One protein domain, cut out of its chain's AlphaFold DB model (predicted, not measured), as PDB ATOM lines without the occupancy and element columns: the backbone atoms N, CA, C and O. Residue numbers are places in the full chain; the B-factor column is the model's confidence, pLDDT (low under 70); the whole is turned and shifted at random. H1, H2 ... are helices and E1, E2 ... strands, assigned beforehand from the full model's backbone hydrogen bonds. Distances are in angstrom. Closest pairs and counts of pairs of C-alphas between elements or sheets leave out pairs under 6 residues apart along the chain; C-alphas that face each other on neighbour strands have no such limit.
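Overview. This is residues 453 to 568 of the 589 residues of the protein "DNA helicase" of Monosporascus sp. MC13-8B (UniProt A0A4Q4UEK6). Three longer helices pack crosswise: H2 and H4 meet near their first residues as an open V, and H1 crosses both between them. The small hairpin E1 and E2 and the short H3 lie toward one end, and residues 495 to 515 make a long loop reaching 23 A from the mean of the C-alphas. The printed part has 116 residues, mostly helix by class, with E1, E2, H1, H2, H3 and H4 in chain order; the two strands are antiparallel. It is compact, with a radius of gyration of the C-alphas of 14.5 A and spans of 44 by 40 by 25 A.

Along the chain. E1 is residues 464 to 466, with C-alpha 464 at (-41.017, 24.999, -52.627), and E2 is residues 474 to 476. H1, residues 478 to 494, is 24.7 A long. H2, residues 516 to 535, is 28.4 A long. H3 is residues 539 to 543. H4, residues 554 to 568, is 20.9 A long and ends at C-alpha 568 (-24.359, 6.353, -38.891).

Arrangement. H2 is the hub. It touches H1 at a steep tilt of 65 degrees, opposite ways, the C-alphas of Val 484 and Leu 523 closest at 5.8 A. Residues 516 to 520 of H2 touch residues 554 to 557 of H4, closest C-alphas Gln 517 and Pro 554, 5.9 A; the tilt of 67 degrees is only just steep. With residues 528 to 532 alone, H2 touches H3, closest C-alphas Cys 528 and Ser 541, 6.4 A. H1 touches H4 with residues 485 to 489 alone, closest C-alphas Cys 489 and Arg 561, 5.4 A, at a steep tilt of 64 degrees. In the hairpin of E1 and E2, N 465 and O 475 are 3.0 A apart, within hydrogen-bond range. Every O i to N i+4 pair is within that range in H2, H3 and H4, and 11 of 13 in H1. H1 and H3 are apart.

Size, cuts and confidence. The C-alphas farthest apart, Pro 454 and Ile 507, are 44.2 A from each other. The printed part has no cut. The link from H1 to H2, 21 residues, is long. Mean pLDDT of the printed part is 86.9; residues 503 to 511 are under 70.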
ATOM      1  N   LEU A 453     -31.722   4.607 -57.745       84.56
ATOM      2  CA  LEU A 453     -32.725   3.675 -57.224       84.56
ATOM      3  C   LEU A 453     -34.007   3.720 -58.087       84.56
ATOM      4  O   LEU A 453     -34.198   4.699 -58.822       84.56
ATOM      5  N   PRO A 454     -34.894   2.708 -58.008       88.06
ATOM      6  CA  PRO A 454     -36.236   2.768 -58.596       88.06
ATOM      7  C   PRO A 454     -37.010   4.011 -58.135       88.06
ATOM      8  O   PRO A 454     -36.792   4.480 -57.022       88.06
ATOM      9  N   GLU A 455     -37.935   4.536 -58.946       83.81
ATOM     10  CA  GLU A 455     -38.730   5.728 -58.575       83.81
ATOM     11  C   GLU A 455     -39.571   5.501 -57.302       83.81
ATOM     12  O   GLU A 455     -39.719   6.406 -56.487       83.81
ATOM     13  N   GLU A 456     -40.014   4.260 -57.076       82.31
ATOM     14  CA  GLU A 456     -40.676   3.777 -55.850       82.31
ATOM     15  C   GLU A 456     -39.816   3.929 -54.577       82.31
ATOM     16  O   GLU A 456     -40.330   3.922 -53.462       82.31
ATOM     17  N   GLU A 457     -38.498   4.073 -54.735       83.31
ATOM     18  CA  GLU A 457     -37.520   4.267 -53.665       83.31
ATOM     19  C   GLU A 457     -37.033   5.726 -53.540       83.31
ATOM     20  O   GLU A 457     -36.151   6.010 -52.715       83.31
ATOM     21  N   HIS A 458     -37.541   6.662 -54.349       87.81
ATOM     22  CA  HIS A 458     -37.146   8.074 -54.283       87.81
ATOM     23  C   HIS A 458     -37.837   8.773 -53.110       87.81
ATOM     24  O   HIS A 458     -39.003   8.523 -52.830       87.81
ATOM     25  N   ILE A 459     -37.109   9.665 -52.434       90.06
ATOM     26  CA  ILE A 459     -37.647  10.464 -51.324       90.06
ATOM     27  C   ILE A 459     -38.120  11.803 -51.902       90.06
ATOM     28  O   ILE A 459     -37.298  12.600 -52.362       90.06
ATOM     29  N   ASN A 460     -39.427  12.058 -51.905       88.56
ATOM     30  CA  ASN A 460     -40.061  13.080 -52.747       88.56
ATOM     31  C   ASN A 460     -40.304  14.423 -52.026       88.56
ATOM     32  O   ASN A 460     -41.393  14.998 -52.053       88.56
ATOM     33  N   LEU A 461     -39.252  14.974 -51.411       89.88
ATOM     34  CA  LEU A 461     -39.344  16.215 -50.633       89.88
ATOM     35  C   LEU A 461     -39.597  17.448 -51.518       89.88
ATOM     36  O   LEU A 461     -38.837  17.748 -52.441       89.88
ATOM     37  N   LEU A 462     -40.627  18.232 -51.191       89.62
ATOM     38  CA  LEU A 462     -40.932  19.479 -51.894       89.62
ATOM     39  C   LEU A 462     -39.898  20.574 -51.581       89.62
ATOM     40  O   LEU A 462     -39.769  21.004 -50.439       89.62
ATOM     41  N   ASP A 463     -39.221  21.110 -52.602       88.19
ATOM     42  CA  ASP A 463     -38.306  22.259 -52.452       88.19
ATOM     43  C   ASP A 463     -39.020  23.588 -52.135       88.19
ATOM     44  O   ASP A 463     -38.405  24.528 -51.621       88.19
ATOM     45  N   VAL A 464     -40.288  23.721 -52.546       90.25
ATOM     46  CA  VAL A 464     -41.017  24.999 -52.627       90.25
ATOM     47  C   VAL A 464     -42.504  24.807 -52.313       90.25
ATOM     48  O   VAL A 464     -43.208  24.118 -53.052       90.25
ATOM     49  N   VAL A 465     -43.006  25.503 -51.288       92.62
ATOM     50  CA  VAL A 465     -44.393  25.398 -50.778       92.62
ATOM     51  C   VAL A 465     -45.169  26.708 -50.952       92.62
ATOM     52  O   VAL A 465     -44.549  27.777 -50.974       92.62
ATOM     53  N   PRO A 466     -46.509  26.688 -51.104       92.75
ATOM     54  CA  PRO A 466     -47.313  27.908 -51.191       92.75
ATOM     55  C   PRO A 466     -47.347  28.676 -49.856       92.75
ATOM     56  O   PRO A 466     -47.419  28.086 -48.785       92.75
ATOM     57  N   SER A 467     -47.352  30.011 -49.910       90.62
ATOM     58  CA  SER A 467     -47.431  30.895 -48.728       90.62
ATOM     59  C   SER A 467     -48.633  31.852 -48.739       90.62
ATOM     60  O   SER A 467     -48.677  32.869 -48.035       90.62
ATOM     61  N   ASP A 468     -49.644  31.520 -49.540       87.00
ATOM     62  CA  ASP A 468     -51.028  31.949 -49.362       87.00
ATOM     63  C   ASP A 468     -52.006  30.904 -49.927       87.00
ATOM     64  O   ASP A 468     -51.683  30.205 -50.885       87.00
ATOM     65  N   LEU A 469     -53.220  30.825 -49.365       79.88
ATOM     66  CA  LEU A 469     -54.260  29.851 -49.759       79.88
ATOM     67  C   LEU A 469     -54.657  29.926 -51.248       79.88
ATOM     68  O   LEU A 469     -55.219  28.983 -51.788       79.88
ATOM     69  N   ALA A 470     -54.363  31.042 -51.920       81.62
ATOM     70  CA  ALA A 470     -54.603  31.229 -53.349       81.62
ATOM     71  C   ALA A 470     -53.429  30.771 -54.248       81.62
ATOM     72  O   ALA A 470     -53.472  31.001 -55.456       81.62
ATOM     73  N   GLY A 471     -52.362  30.184 -53.687       79.75
ATOM     74  CA  GLY A 471     -51.227  29.633 -54.440       79.75
ATOM     75  C   GLY A 471     -50.458  30.661 -55.281       79.75
ATOM     76  O   GLY A 471     -49.891  30.314 -56.325       79.75
ATOM     77  N   ARG A 472     -50.466  31.939 -54.880       86.31
ATOM     78  CA  ARG A 472     -49.865  33.059 -55.629       86.31
ATOM     79  C   ARG A 472     -48.415  33.296 -55.225       86.31
ATOM     80  O   ARG A 472     -47.601  33.624 -56.090       86.31
ATOM     81  N   TYR A 473     -48.118  33.129 -53.938       91.12
ATOM     82  CA  TYR A 473     -46.790  33.261 -53.342       91.12
ATOM     83  C   TYR A 473     -46.278  31.906 -52.851       91.12
ATOM     84  O   TYR A 473     -47.069  31.014 -52.550       91.12
ATOM     85  N   TYR A 474     -44.955  31.764 -52.780       92.12
ATOM     86  CA  TYR A 474     -44.280  30.528 -52.390       92.12
ATOM     87  C   TYR A 474     -43.033  30.830 -51.559       92.12
ATOM     88  O   TYR A 474     -42.347  31.808 -51.859       92.12
ATOM     89  N   GLU A 475     -42.697  29.989 -50.583       92.31
ATOM     90  CA  GLU A 475     -41.378  29.980 -49.930       92.31
ATOM     91  C   GLU A 475     -40.537  28.803 -50.442       92.31
ATOM     92  O   GLU A 475     -41.084  27.764 -50.809       92.31
ATOM     93  N   ALA A 476     -39.210  28.955 -50.451       89.62
ATOM     94  CA  ALA A 476     -38.307  27.807 -50.520       89.62
ATOM     95  C   ALA A 476     -38.231  27.145 -49.137       89.62
ATOM     96  O   ALA A 476     -38.168  27.864 -48.133       89.62
ATOM     97  N   VAL A 477     -38.216  25.814 -49.105       90.94
ATOM     98  CA  VAL A 477     -38.060  24.984 -47.896       90.94
ATOM     99  C   VAL A 477     -37.039  23.851 -48.073       90.94
ATOM    100  O   VAL A 477     -36.817  23.097 -47.136       90.94
ATOM    101  N   SER A 478     -36.370  23.747 -49.229       88.75
ATOM    102  CA  SER A 478     -35.295  22.767 -49.491       88.75
ATOM    103  C   SER A 478     -34.189  22.773 -48.414       88.75
ATOM    104  O   SER A 478     -33.701  21.731 -47.985       88.75
ATOM    105  N   ASP A 479     -33.863  23.956 -47.889       85.94
ATOM    106  CA  ASP A 479     -32.949  24.166 -46.763       85.94
ATOM    107  C   ASP A 479     -33.525  23.725 -45.404       85.94
ATOM    108  O   ASP A 479     -32.774  23.295 -44.530       85.94
ATOM    109  N   LEU A 480     -34.849  23.778 -45.230       92.00
ATOM    110  CA  LEU A 480     -35.534  23.234 -44.052       92.00
ATOM    111  C   LEU A 480     -35.654  21.705 -44.118       92.00
ATOM    112  O   LEU A 480     -35.557  21.054 -43.084       92.00
ATOM    113  N   ASN A 481     -35.816  21.125 -45.311       93.31
ATOM    114  CA  ASN A 481     -35.932  19.676 -45.509       93.31
ATOM    115  C   ASN A 481     -34.717  18.931 -44.930       93.31
ATOM    116  O   ASN A 481     -34.880  17.944 -44.214       93.31
ATOM    117  N   GLY A 482     -33.503  19.448 -45.163       89.56
ATOM    118  CA  GLY A 482     -32.277  18.902 -44.572       89.56
ATOM    119  C   GLY A 482     -32.256  18.975 -43.040       89.56
ATOM    120  O   GLY A 482     -31.891  17.997 -42.391       89.56
ATOM    121  N   LEU A 483     -32.707  20.094 -42.456       90.75
ATOM    122  CA  LEU A 483     -32.824  20.251 -40.999       90.75
ATOM    123  C   LEU A 483     -33.846  19.274 -40.398       90.75
ATOM    124  O   LEU A 483     -33.578  18.686 -39.357       90.75
ATOM    125  N   VAL A 484     -34.993  19.066 -41.056       94.69
ATOM    126  CA  VAL A 484     -36.049  18.152 -40.588       94.69
ATOM    127  C   VAL A 484     -35.578  16.696 -40.595       94.69
ATOM    128  O   VAL A 484     -35.771  16.002 -39.600       94.69
ATOM    129  N   VAL A 485     -34.927  16.235 -41.670       93.50
ATOM    130  CA  VAL A 485     -34.390  14.863 -41.750       93.50
ATOM    131  C   VAL A 485     -33.287  14.633 -40.711       93.50
ATOM    132  O   VAL A 485     -33.269  13.592 -40.055       93.50
ATOM    133  N   PHE A 486     -32.391  15.607 -40.526       90.00
ATOM    134  CA  PHE A 486     -31.293  15.513 -39.562       90.00
ATOM    135  C   PHE A 486     -31.805  15.520 -38.111       90.00
ATOM    136  O   PHE A 486     -31.430  14.648 -37.334       90.00
ATOM    137  N   ALA A 487     -32.748  16.404 -37.771       90.94
ATOM    138  CA  ALA A 487     -33.374  16.463 -36.448       90.94
ATOM    139  C   ALA A 487     -34.237  15.227 -36.127       90.94
ATOM    140  O   ALA A 487     -34.235  14.747 -34.996       90.94
ATOM    141  N   ALA A 488     -34.940  14.666 -37.119       91.69
ATOM    142  CA  ALA A 488     -35.658  13.400 -36.957       91.69
ATOM    143  C   ALA A 488     -34.708  12.223 -36.679       91.69
ATOM    144  O   ALA A 488     -35.095  11.274 -36.002       91.69
ATOM    145  N   CYS A 489     -33.483  12.273 -37.212       90.25
ATOM    146  CA  CYS A 489     -32.437  11.281 -36.972       90.25
ATOM    147  C   CYS A 489     -31.761  11.464 -35.606       90.25
ATOM    148  O   CYS A 489     -31.548  10.473 -34.916       90.25
ATOM    149  N   GLU A 490     -31.458  12.704 -35.210       88.06
ATOM    150  CA  GLU A 490     -30.925  13.044 -33.884       88.06
ATOM    151  C   GLU A 490     -31.860  12.540 -32.775       88.06
ATOM    152  O   GLU A 490     -31.449  11.762 -31.913       88.06
ATOM    153  N   TYR A 491     -33.143  12.905 -32.850       87.19
ATOM    154  CA  TYR A 491     -34.121  12.579 -31.815       87.19
ATOM    155  C   TYR A 491     -34.350  11.067 -31.648       87.19
ATOM    156  O   TYR A 491     -34.536  10.587 -30.536       87.19
ATOM    157  N   ASP A 492     -34.303  10.300 -32.740       85.88
ATOM    158  CA  ASP A 492     -34.505   8.843 -32.719       85.88
ATOM    159  C   ASP A 492     -33.246   8.062 -32.287       85.88
ATOM    160  O   ASP A 492     -33.356   6.898 -31.913       85.88
ATOM    161  N   LEU A 493     -32.059   8.685 -32.335       84.06
ATOM    162  CA  LEU A 493     -30.787   8.088 -31.900       84.06
ATOM    163  C   LEU A 493     -30.385   8.480 -30.468       84.06
ATOM    164  O   LEU A 493     -29.836   7.647 -29.752       84.06
ATOM    165  N   VAL A 494     -30.624   9.735 -30.067       82.31
ATOM    166  CA  VAL A 494     -30.089  10.331 -28.822       82.31
ATOM    167  C   VAL A 494     -31.180  11.005 -27.969       82.31
ATOM    168  O   VAL A 494     -30.963  11.288 -26.796       82.31
ATOM    169  N   GLY A 495     -32.378  11.244 -28.517       81.50
ATOM    170  CA  GLY A 495     -33.472  11.952 -27.826       81.50
ATOM    171  C   GLY A 495     -33.349  13.482 -27.819       81.50
ATOM    172  O   GLY A 495     -34.222  14.166 -27.284       81.50
ATOM    173  N   THR A 496     -32.293  14.032 -28.421       83.81
ATOM    174  CA  THR A 496     -31.962  15.466 -28.424       83.81
ATOM    175  C   THR A 496     -32.456  16.182 -29.691       83.81
ATOM    176  O   THR A 496     -32.888  15.554 -30.659       83.81
ATOM    177  N   LEU A 497     -32.428  17.522 -29.676       86.06
ATOM    178  CA  LEU A 497     -32.768  18.397 -30.817       86.06
ATOM    179  C   LEU A 497     -31.812  19.603 -30.922       86.06
ATOM    180  O   LEU A 497     -32.213  20.734 -31.225       86.06
ATOM    181  N   THR A 498     -30.528  19.369 -30.658       84.62
ATOM    182  CA  THR A 498     -29.450  20.361 -30.790       84.62
ATOM    183  C   THR A 498     -29.322  20.881 -32.224       84.62
ATOM    184  O   THR A 498     -29.058  22.066 -32.412       84.62
ATOM    185  N   ALA A 499     -29.658  20.077 -33.241       82.06
ATOM    186  CA  ALA A 499     -29.721  20.503 -34.643       82.06
ATOM    187  C   ALA A 499     -30.813  21.550 -34.942       82.06
ATOM    188  O   ALA A 499     -30.747  22.248 -35.956       82.06
ATOM    189  N   LEU A 500     -31.826  21.665 -34.073       86.62
ATOM    190  CA  LEU A 500     -32.824  22.745 -34.087       86.62
ATOM    191  C   LEU A 500     -32.551  23.774 -32.975       86.62
ATOM    192  O   LEU A 500     -33.400  24.618 -32.661       86.62
ATOM    193  N   GLY A 501     -31.343  23.733 -32.407       78.25
ATOM    194  CA  GLY A 501     -30.832  24.623 -31.376       78.25
ATOM    195  C   GLY A 501     -31.630  24.572 -30.080       78.25
ATOM    196  O   GLY A 501     -31.842  25.639 -29.492       78.25
ATOM    197  N   HIS A 502     -32.141  23.398 -29.695       78.62
ATOM    198  CA  HIS A 502     -32.619  23.168 -28.334       78.62
ATOM    199  C   HIS A 502     -31.425  23.132 -27.369       78.62
ATOM    200  O   HIS A 502     -30.352  22.661 -27.737       78.62
ATOM    201  N   ASP A 503     -31.620  23.622 -26.147       68.94
ATOM    202  CA  ASP A 503     -30.632  23.566 -25.068       68.94
ATOM    203  C   ASP A 503     -31.139  22.592 -23.999       68.94
ATOM    204  O   ASP A 503     -32.231  22.773 -23.466       68.94
ATOM    205  N   GLU A 504     -30.377  21.540 -23.708       61.12
ATOM    206  CA  GLU A 504     -30.711  20.518 -22.700       61.12
ATOM    207  C   GLU A 504     -30.828  21.097 -21.277       61.12
ATOM    208  O   GLU A 504     -31.454  20.495 -20.409       61.12
ATOM    209  N   ASN A 505     -30.269  22.288 -21.039       56.25
ATOM    210  CA  ASN A 505     -30.355  22.998 -19.762       56.25
ATOM    211  C   ASN A 505     -31.670  23.791 -19.600       56.25
ATOM    212  O   ASN A 505     -31.917  24.350 -18.530       56.25
ATOM    213  N   ILE A 506     -32.509  23.868 -20.641       58.53
ATOM    214  CA  ILE A 506     -33.827  24.512 -20.597       58.53
ATOM    215  C   ILE A 506     -34.898  23.428 -20.468       58.53
ATOM    216  O   ILE A 506     -35.086  22.611 -21.367       58.53
ATOM    217  N   ILE A 507     -35.634  23.455 -19.353       49.56
ATOM    218  CA  ILE A 507     -36.772  22.561 -19.099       49.56
ATOM    219  C   ILE A 507     -38.009  23.087 -19.850       49.56
ATOM    220  O   ILE A 507     -38.932  23.635 -19.247       49.56
ATOM    221  N   ASP A 508     -37.998  22.942 -21.174       54.44
ATOM    222  CA  ASP A 508     -39.197  22.970 -22.016       54.44
ATOM    223  C   ASP A 508     -39.663  21.521 -22.257       54.44
ATOM    224  O   ASP A 508     -38.850  20.633 -22.528       54.44
ATOM    225  N   ASP A 509     -40.975  21.264 -22.199       54.31
ATOM    226  CA  ASP A 509     -41.543  19.940 -22.493       54.31
ATOM    227  C   ASP A 509     -41.399  19.601 -23.991       54.31
ATOM    228  O   ASP A 509     -42.298  19.858 -24.803       54.31
ATOM    229  N   ILE A 510     -40.283  18.965 -24.376       62.38
ATOM    230  CA  ILE A 510     -40.118  18.334 -25.696       62.38
ATOM    231  C   ILE A 510     -40.947  17.038 -25.771       62.38
ATOM    232  O   ILE A 510     -40.422  15.939 -25.942       62.38
ATOM    233  N   ALA A 511     -42.267  17.162 -25.668       67.38
ATOM    234  CA  ALA A 511     -43.204  16.105 -26.019       67.38
ATOM    235  C   ALA A 511     -43.502  16.189 -27.533       67.38
ATOM    236  O   ALA A 511     -44.349  16.997 -27.941       67.38
ATOM    237  N   PRO A 512     -42.824  15.413 -28.406       75.06
ATOM    238  CA  PRO A 512     -43.214  15.335 -29.807       75.06
ATOM    239  C   PRO A 512     -44.642  14.774 -29.924       75.06
ATOM    240  O   PRO A 512     -45.041  13.913 -29.134       75.06
ATOM    241  N   PRO A 513     -45.434  15.210 -30.918       79.44
ATOM    242  CA  PRO A 513     -46.763  14.652 -31.130       79.44
ATOM    243  C   PRO A 513     -46.742  13.146 -31.424       79.44
ATOM    244  O   PRO A 513     -45.930  12.671 -32.213       79.44
ATOM    245  N   VAL A 514     -47.698  12.414 -30.845       73.88
ATOM    246  CA  VAL A 514     -47.761  10.938 -30.896       73.88
ATOM    247  C   VAL A 514     -48.021  10.389 -32.308       73.88
ATOM    248  O   VAL A 514     -47.647   9.258 -32.608       73.88
ATOM    249  N   THR A 515     -48.661  11.161 -33.194       85.25
ATOM    250  CA  THR A 515     -48.917  10.722 -34.579       85.25
ATOM    251  C   THR A 515     -47.827  11.206 -35.534       85.25
ATOM    252  O   THR A 515     -47.391  12.356 -35.474       85.25
ATOM    253  N   SER A 516     -47.436  10.345 -36.476       85.00
ATOM    254  CA  SER A 516     -46.376  10.618 -37.454       85.00
ATOM    255  C   SER A 516     -46.617  11.901 -38.262       85.00
ATOM    256  O   SER A 516     -45.705  12.711 -38.407       85.00
ATOM    257  N   GLN A 517     -47.854  12.154 -38.704       89.25
ATOM    258  CA  GLN A 517     -48.213  13.387 -39.415       89.25
ATOM    259  C   GLN A 517     -48.021  14.642 -38.553       89.25
ATOM    260  O   GLN A 517     -47.500  15.651 -39.028       89.25
ATOM    261  N   GLN A 518     -48.429  14.603 -37.280       90.75
ATOM    262  CA  GLN A 518     -48.240  15.739 -36.379       90.75
ATOM    263  C   GLN A 518     -46.756  15.941 -36.037       90.75
ATOM    264  O   GLN A 518     -46.327  17.087 -35.933       90.75
ATOM    265  N   TYR A 519     -45.971  14.864 -35.912       90.88
ATOM    266  CA  TYR A 519     -44.524  14.919 -35.687       90.88
ATOM    267  C   TYR A 519     -43.777  15.572 -36.860       90.88
ATOM    268  O   TYR A 519     -43.008  16.508 -36.640       90.88
ATOM    269  N   VAL A 520     -44.073  15.175 -38.105       93.00
ATOM    270  CA  VAL A 520     -43.537  15.829 -39.316       93.00
ATOM    271  C   VAL A 520     -43.885  17.320 -39.326       93.00
ATOM    272  O   VAL A 520     -42.998  18.165 -39.452       93.00
ATOM    273  N   THR A 521     -45.165  17.652 -39.126       93.75
ATOM    274  CA  THR A 521     -45.659  19.037 -39.070       93.75
ATOM    275  C   THR A 521     -44.981  19.866 -37.972       93.75
ATOM    276  O   THR A 521     -44.703  21.055 -38.157       93.75
ATOM    277  N   TRP A 522     -44.695  19.249 -36.826       92.81
ATOM    278  CA  TRP A 522     -44.001  19.874 -35.704       92.81
ATOM    279  C   TRP A 522     -42.527  20.133 -36.034       92.81
ATOM    280  O   TRP A 522     -42.082  21.273 -35.898       92.81
ATOM    281  N   LEU A 523     -41.798  19.147 -36.572       93.38
ATOM    282  CA  LEU A 523     -40.409  19.318 -37.018       93.38
ATOM    283  C   LEU A 523     -40.280  20.384 -38.113       93.38
ATOM    284  O   LEU A 523     -39.433  21.268 -38.007       93.38
ATOM    285  N   CYS A 524     -41.147  20.363 -39.130       95.25
ATOM    286  CA  CYS A 524     -41.155  21.359 -40.209       95.25
ATOM    287  C   CYS A 524     -41.355  22.789 -39.677       95.25
ATOM    288  O   CYS A 524     -40.760  23.744 -40.187       95.25
ATOM    289  N   ARG A 525     -42.157  22.948 -38.615       93.69
ATOM    290  CA  ARG A 525     -42.347  24.230 -37.928       93.69
ATOM    291  C   ARG A 525     -41.124  24.626 -37.097       93.69
ATOM    292  O   ARG A 525     -40.628  25.737 -37.279       93.69
ATOM    293  N   ARG A 526     -40.594  23.718 -36.267       91.69
ATOM    294  CA  ARG A 526     -39.371  23.932 -35.468       91.69
ATOM    295  C   ARG A 526     -38.168  24.300 -36.349       91.69
ATOM    296  O   ARG A 526     -37.445  25.233 -36.020       91.69
ATOM    297  N   ALA A 527     -37.998  23.657 -37.505       93.50
ATOM    298  CA  ALA A 527     -36.951  23.981 -38.477       93.50
ATOM    299  C   ALA A 527     -37.096  25.400 -39.056       93.50
ATOM    300  O   ALA A 527     -36.111  26.135 -39.148       93.50
ATOM    301  N   CYS A 528     -38.320  25.828 -39.394       93.75
ATOM    302  CA  CYS A 528     -38.576  27.197 -39.853       93.75
ATOM    303  C   CYS A 528     -38.340  28.250 -38.751       93.75
ATOM    304  O   CYS A 528     -37.939  29.377 -39.049       93.75
ATOM    305  N   GLU A 529     -38.595  27.906 -37.487       92.38
ATOM    306  CA  GLU A 529     -38.344  28.768 -36.326       92.38
ATOM    307  C   GLU A 529     -36.840  28.860 -35.998       92.38
ATOM    308  O   GLU A 529     -36.332  29.960 -35.773       92.38
ATOM    309  N   TYR A 530     -36.105  27.740 -36.049       90.75
ATOM    310  CA  TYR A 530     -34.642  27.704 -35.915       90.75
ATOM    311  C   TYR A 530     -33.949  28.500 -37.024       90.75
ATOM    312  O   TYR A 530     -33.092  29.325 -36.714       90.75
ATOM    313  N   GLU A 531     -34.345  28.340 -38.292       89.94
ATOM    314  CA  GLU A 531     -33.756  29.118 -39.391       89.94
ATOM    315  C   GLU A 531     -33.983  30.620 -39.192       89.94
ATOM    316  O   GLU A 531     -33.022  31.387 -39.234       89.94
ATOM    317  N   ALA A 532     -35.215  31.041 -38.885       91.62
ATOM    318  CA  ALA A 532     -35.533  32.448 -38.651       91.62
ATOM    319  C   ALA A 532     -34.769  33.042 -37.446       91.62
ATOM    320  O   ALA A 532     -34.361  34.208 -37.489       91.62
ATOM    321  N   ARG A 533     -34.522  32.244 -36.393       89.50
ATOM    322  CA  ARG A 533     -33.653  32.599 -35.252       89.50
ATOM    323  C   ARG A 533     -32.181  32.717 -35.666       89.50
ATOM    324  O   ARG A 533     -31.520  33.678 -35.280       89.50
ATOM    325  N   LEU A 534     -31.674  31.768 -36.454       86.00
ATOM    326  CA  LEU A 534     -30.272  31.683 -36.872       86.00
ATOM    327  C   LEU A 534     -29.892  32.748 -37.916       86.00
ATOM    328  O   LEU A 534     -28.770  33.257 -37.903       86.00
ATOM    329  N   SER A 535     -30.806  33.089 -38.827       87.81
ATOM    330  CA  SER A 535     -30.588  34.091 -39.876       87.81
ATOM    331  C   SER A 535     -30.985  35.510 -39.466       87.81
ATOM    332  O   SER A 535     -30.516  36.467 -40.085       87.81
ATOM    333  N   GLY A 536     -31.832  35.651 -38.439       92.25
ATOM    334  CA  GLY A 536     -32.411  36.919 -37.989       92.25
ATOM    335  C   GLY A 536     -33.575  37.427 -38.851       92.25
ATOM    336  O   GLY A 536     -34.071  38.528 -38.604       92.25
ATOM    337  N   TYR A 537     -34.014  36.666 -39.861       94.94
ATOM    338  CA  TYR A 537     -35.014  37.095 -40.842       94.94
ATOM    339  C   TYR A 537     -36.371  36.400 -40.647       94.94
ATOM    340  O   TYR A 537     -36.574  35.244 -41.009       94.94
ATOM    341  N   LEU A 538     -37.359  37.161 -40.177       95.75
ATOM    342  CA  LEU A 538     -38.741  36.711 -39.981       95.75
ATOM    343  C   LEU A 538     -39.651  36.644 -41.238       95.75
ATOM    344  O   LEU A 538     -40.720  36.044 -41.119       95.75
ATOM    345  N   PRO A 539     -39.350  37.196 -42.442       95.06
ATOM    346  CA  PRO A 539     -40.301  37.143 -43.559       95.06
ATOM    347  C   PRO A 539     -40.773  35.742 -43.954       95.06
ATOM    348  O   PRO A 539     -41.938  35.595 -44.311       95.06
ATOM    349  N   ARG A 540     -39.916  34.714 -43.883       93.31
ATOM    350  CA  ARG A 540     -40.302  33.332 -44.217       93.31
ATOM    351  C   ARG A 540     -41.370  32.814 -43.248       93.31
ATOM    352  O   ARG A 540     -42.455  32.445 -43.692       93.31
ATOM    353  N   SER A 541     -41.112  32.872 -41.940       93.75
ATOM    354  CA  SER A 541     -42.050  32.414 -40.906       93.75
ATOM    355  C   SER A 541     -43.329  33.263 -40.851       93.75
ATOM    356  O   SER A 541     -44.421  32.712 -40.739       93.75
ATOM    357  N   ILE A 542     -43.240  34.585 -41.050       95.06
ATOM    358  CA  ILE A 542     -44.413  35.471 -41.185       95.06
ATOM    359  C   ILE A 542     -45.278  35.072 -42.393       95.06
ATOM    360  O   ILE A 542     -46.506  35.077 -42.299       95.06
ATOM    361  N   GLN A 543     -44.664  34.725 -43.528       94.31
ATOM    362  CA  GLN A 543     -45.384  34.332 -44.746       94.31
ATOM    363  C   GLN A 543     -45.972  32.915 -44.648       94.31
ATOM    364  O   GLN A 543     -47.030  32.673 -45.227       94.31
ATOM    365  N   LEU A 544     -45.353  32.019 -43.870       94.38
ATOM    366  CA  LEU A 544     -45.847  30.668 -43.575       94.38
ATOM    367  C   LEU A 544     -46.752  30.578 -42.333       94.38
ATOM    368  O   LEU A 544     -47.195  29.484 -42.006       94.38
ATOM    369  N   LYS A 545     -47.096  31.687 -41.657       91.81
ATOM    370  CA  LYS A 545     -47.886  31.668 -40.404       91.81
ATOM    371  C   LYS A 545     -49.206  30.877 -40.490       91.81
ATOM    372  O   LYS A 545     -49.640  30.314 -39.490       91.81
ATOM    373  N   ASN A 546     -49.830  30.838 -41.669       90.62
ATOM    374  CA  ASN A 546     -51.085  30.123 -41.923       90.62
ATOM    375  C   ASN A 546     -50.887  28.851 -42.780       90.62
ATOM    376  O   ASN A 546     -51.854  28.340 -43.340       90.62
ATOM    377  N   HIS A 547     -49.648  28.382 -42.950       94.31
ATOM    378  CA  HIS A 547     -49.337  27.109 -43.600       94.31
ATOM    379  C   HIS A 547     -49.541  25.958 -42.600       94.31
ATOM    380  O   HIS A 547     -49.365  26.153 -41.398       94.31
ATOM    381  N   ALA A 548     -49.890  24.761 -43.073       93.38
ATOM    382  CA  ALA A 548     -50.087  23.609 -42.190       93.38
ATOM    383  C   ALA A 548     -48.759  22.966 -41.727       93.38
ATOM    384  O   ALA A 548     -48.709  22.451 -40.613       93.38
ATOM    385  N   PHE A 549     -47.670  23.151 -42.494       94.81
ATOM    386  CA  PHE A 549     -46.309  22.588 -42.292       94.81
ATOM    387  C   PHE A 549     -46.191  21.081 -42.611       94.81
ATOM    388  O   PHE A 549     -45.265  20.408 -42.187       94.81
ATOM    389  N   ASP A 550     -47.101  20.597 -43.443       93.69
ATOM    390  CA  ASP A 550     -47.363  19.221 -43.867       93.69
ATOM    391  C   ASP A 550     -46.750  18.859 -45.241       93.69
ATOM    392  O   ASP A 550     -47.269  18.006 -45.952       93.69
ATOM    393  N   TRP A 551     -45.657  19.516 -45.653       94.94
ATOM    394  CA  TRP A 551     -45.103  19.390 -47.016       94.94
ATOM    395  C   TRP A 551     -44.147  18.203 -47.238       94.94
ATOM    396  O   TRP A 551     -43.582  18.070 -48.326       94.94
ATOM    397  N   ILE A 552     -43.936  17.382 -46.210       95.00
ATOM    398  CA  ILE A 552     -43.140  16.151 -46.242       95.00
ATOM    399  C   ILE A 552     -44.091  15.000 -45.913       95.00
ATOM    400  O   ILE A 552     -44.863  15.103 -44.958       95.00
ATOM    401  N   ASP A 553     -44.037  13.911 -46.678       93.88
ATOM    402  CA  ASP A 553     -44.798  12.708 -46.345       93.88
ATOM    403  C   ASP A 553     -44.150  11.978 -45.142       93.88
ATOM    404  O   ASP A 553     -42.918  11.869 -45.076       93.88
ATOM    405  N   PRO A 554     -44.922  11.464 -44.167       94.31
ATOM    406  CA  PRO A 554     -44.359  10.700 -43.054       94.31
ATOM    407  C   PRO A 554     -43.540   9.467 -43.468       94.31
ATOM    408  O   PRO A 554     -42.587   9.123 -42.766       94.31
ATOM    409  N   ALA A 555     -43.865   8.817 -44.589       93.06
ATOM    410  CA  ALA A 555     -43.086   7.712 -45.139       93.06
ATOM    411  C   ALA A 555     -41.775   8.196 -45.781       93.06
ATOM    412  O   ALA A 555     -40.736   7.575 -45.553       93.06
ATOM    413  N   ASP A 556     -41.787   9.334 -46.487       94.12
ATOM    414  CA  ASP A 556     -40.569   9.984 -46.997       94.12
ATOM    415  C   ASP A 556     -39.610  10.328 -45.848       94.12
ATOM    416  O   ASP A 556     -38.417  10.016 -45.921       94.12
ATOM    417  N   LEU A 557     -40.115  10.920 -44.756       94.38
ATOM    418  CA  LEU A 557     -39.284  11.233 -43.590       94.38
ATOM    419  C   LEU A 557     -38.739   9.964 -42.925       94.38
ATOM    420  O   LEU A 557     -37.558   9.921 -42.580       94.38
ATOM    421  N   ALA A 558     -39.561   8.924 -42.765       92.25
ATOM    422  CA  ALA A 558     -39.126   7.654 -42.186       92.25
ATOM    423  C   ALA A 558     -38.049   6.963 -43.044       92.25
ATOM    424  O   ALA A 558     -37.065   6.456 -42.502       92.25
ATOM    425  N   LEU A 559     -38.186   6.991 -44.375       92.38
ATOM    426  CA  LEU A 559     -37.210   6.446 -45.321       92.38
ATOM    427  C   LEU A 559     -35.904   7.254 -45.324       92.38
ATOM    428  O   LEU A 559     -34.819   6.668 -45.279       92.38
ATOM    429  N   ALA A 560     -35.994   8.587 -45.324       92.88
ATOM    430  CA  ALA A 560     -34.843   9.483 -45.232       92.88
ATOM    431  C   ALA A 560     -34.067   9.275 -43.924       92.88
ATOM    432  O   ALA A 560     -32.848   9.091 -43.946       92.88
ATOM    433  N   ARG A 561     -34.787   9.228 -42.796       91.56
ATOM    434  CA  ARG A 561     -34.232   8.961 -41.467       91.56
ATOM    435  C   ARG A 561     -33.549   7.598 -41.414       91.56
ATOM    436  O   ARG A 561     -32.384   7.535 -41.042       91.56
ATOM    437  N   LYS A 562     -34.228   6.530 -41.851       90.19
ATOM    438  CA  LYS A 562     -33.671   5.168 -41.879       90.19
ATOM    439  C   LYS A 562     -32.369   5.104 -42.683       90.19
ATOM    440  O   LYS A 562     -31.383   4.564 -42.188       90.19
ATOM    441  N   ARG A 563     -32.349   5.672 -43.896       89.56
ATOM    442  CA  ARG A 563     -31.149   5.688 -44.752       89.56
ATOM    443  C   ARG A 563     -29.999   6.468 -44.109       89.56
ATOM    444  O   ARG A 563     -28.861   6.018 -44.186       89.56
ATOM    445  N   LEU A 564     -30.281   7.593 -43.444       88.62
ATOM    446  CA  LEU A 564     -29.271   8.361 -42.711       88.62
ATOM    447  C   LEU A 564     -28.731   7.583 -41.497       88.62
ATOM    448  O   LEU A 564     -27.519   7.458 -41.350       88.62
ATOM    449  N   GLN A 565     -29.608   6.981 -40.689       86.50
ATOM    450  CA  GLN A 565     -29.229   6.108 -39.571       86.50
ATOM    451  C   GLN A 565     -28.364   4.930 -40.036       86.50
ATOM    452  O   GLN A 565     -27.384   4.595 -39.381       86.50
ATOM    453  N   GLU A 566     -28.678   4.327 -41.185       86.50
ATOM    454  CA  GLU A 566     -27.899   3.239 -41.790       86.50
ATOM    455  C   GLU A 566     -26.470   3.639 -42.186       86.50
ATOM    456  O   GLU A 566     -25.605   2.771 -42.198       86.50
ATOM    457  N   GLN A 567     -26.190   4.924 -42.438       82.25
ATOM    458  CA  GLN A 567     -24.819   5.433 -42.628       82.25
ATOM    459  C   GLN A 567     -24.113   5.812 -41.311       82.25
ATOM    460  O   GLN A 567     -22.915   6.071 -41.322       82.25
ATOM    461  N   LEU A 568     -24.842   5.869 -40.191       78.62
ATOM    462  CA  LEU A 568     -24.359   6.353 -38.891       78.62
ATOM    463  C   LEU A 568     -24.238   5.255 -37.817       78.62
ATOM    464  O   LEU A 568     -23.742   5.535 -36.725       78.62
TER     465      LEU A 568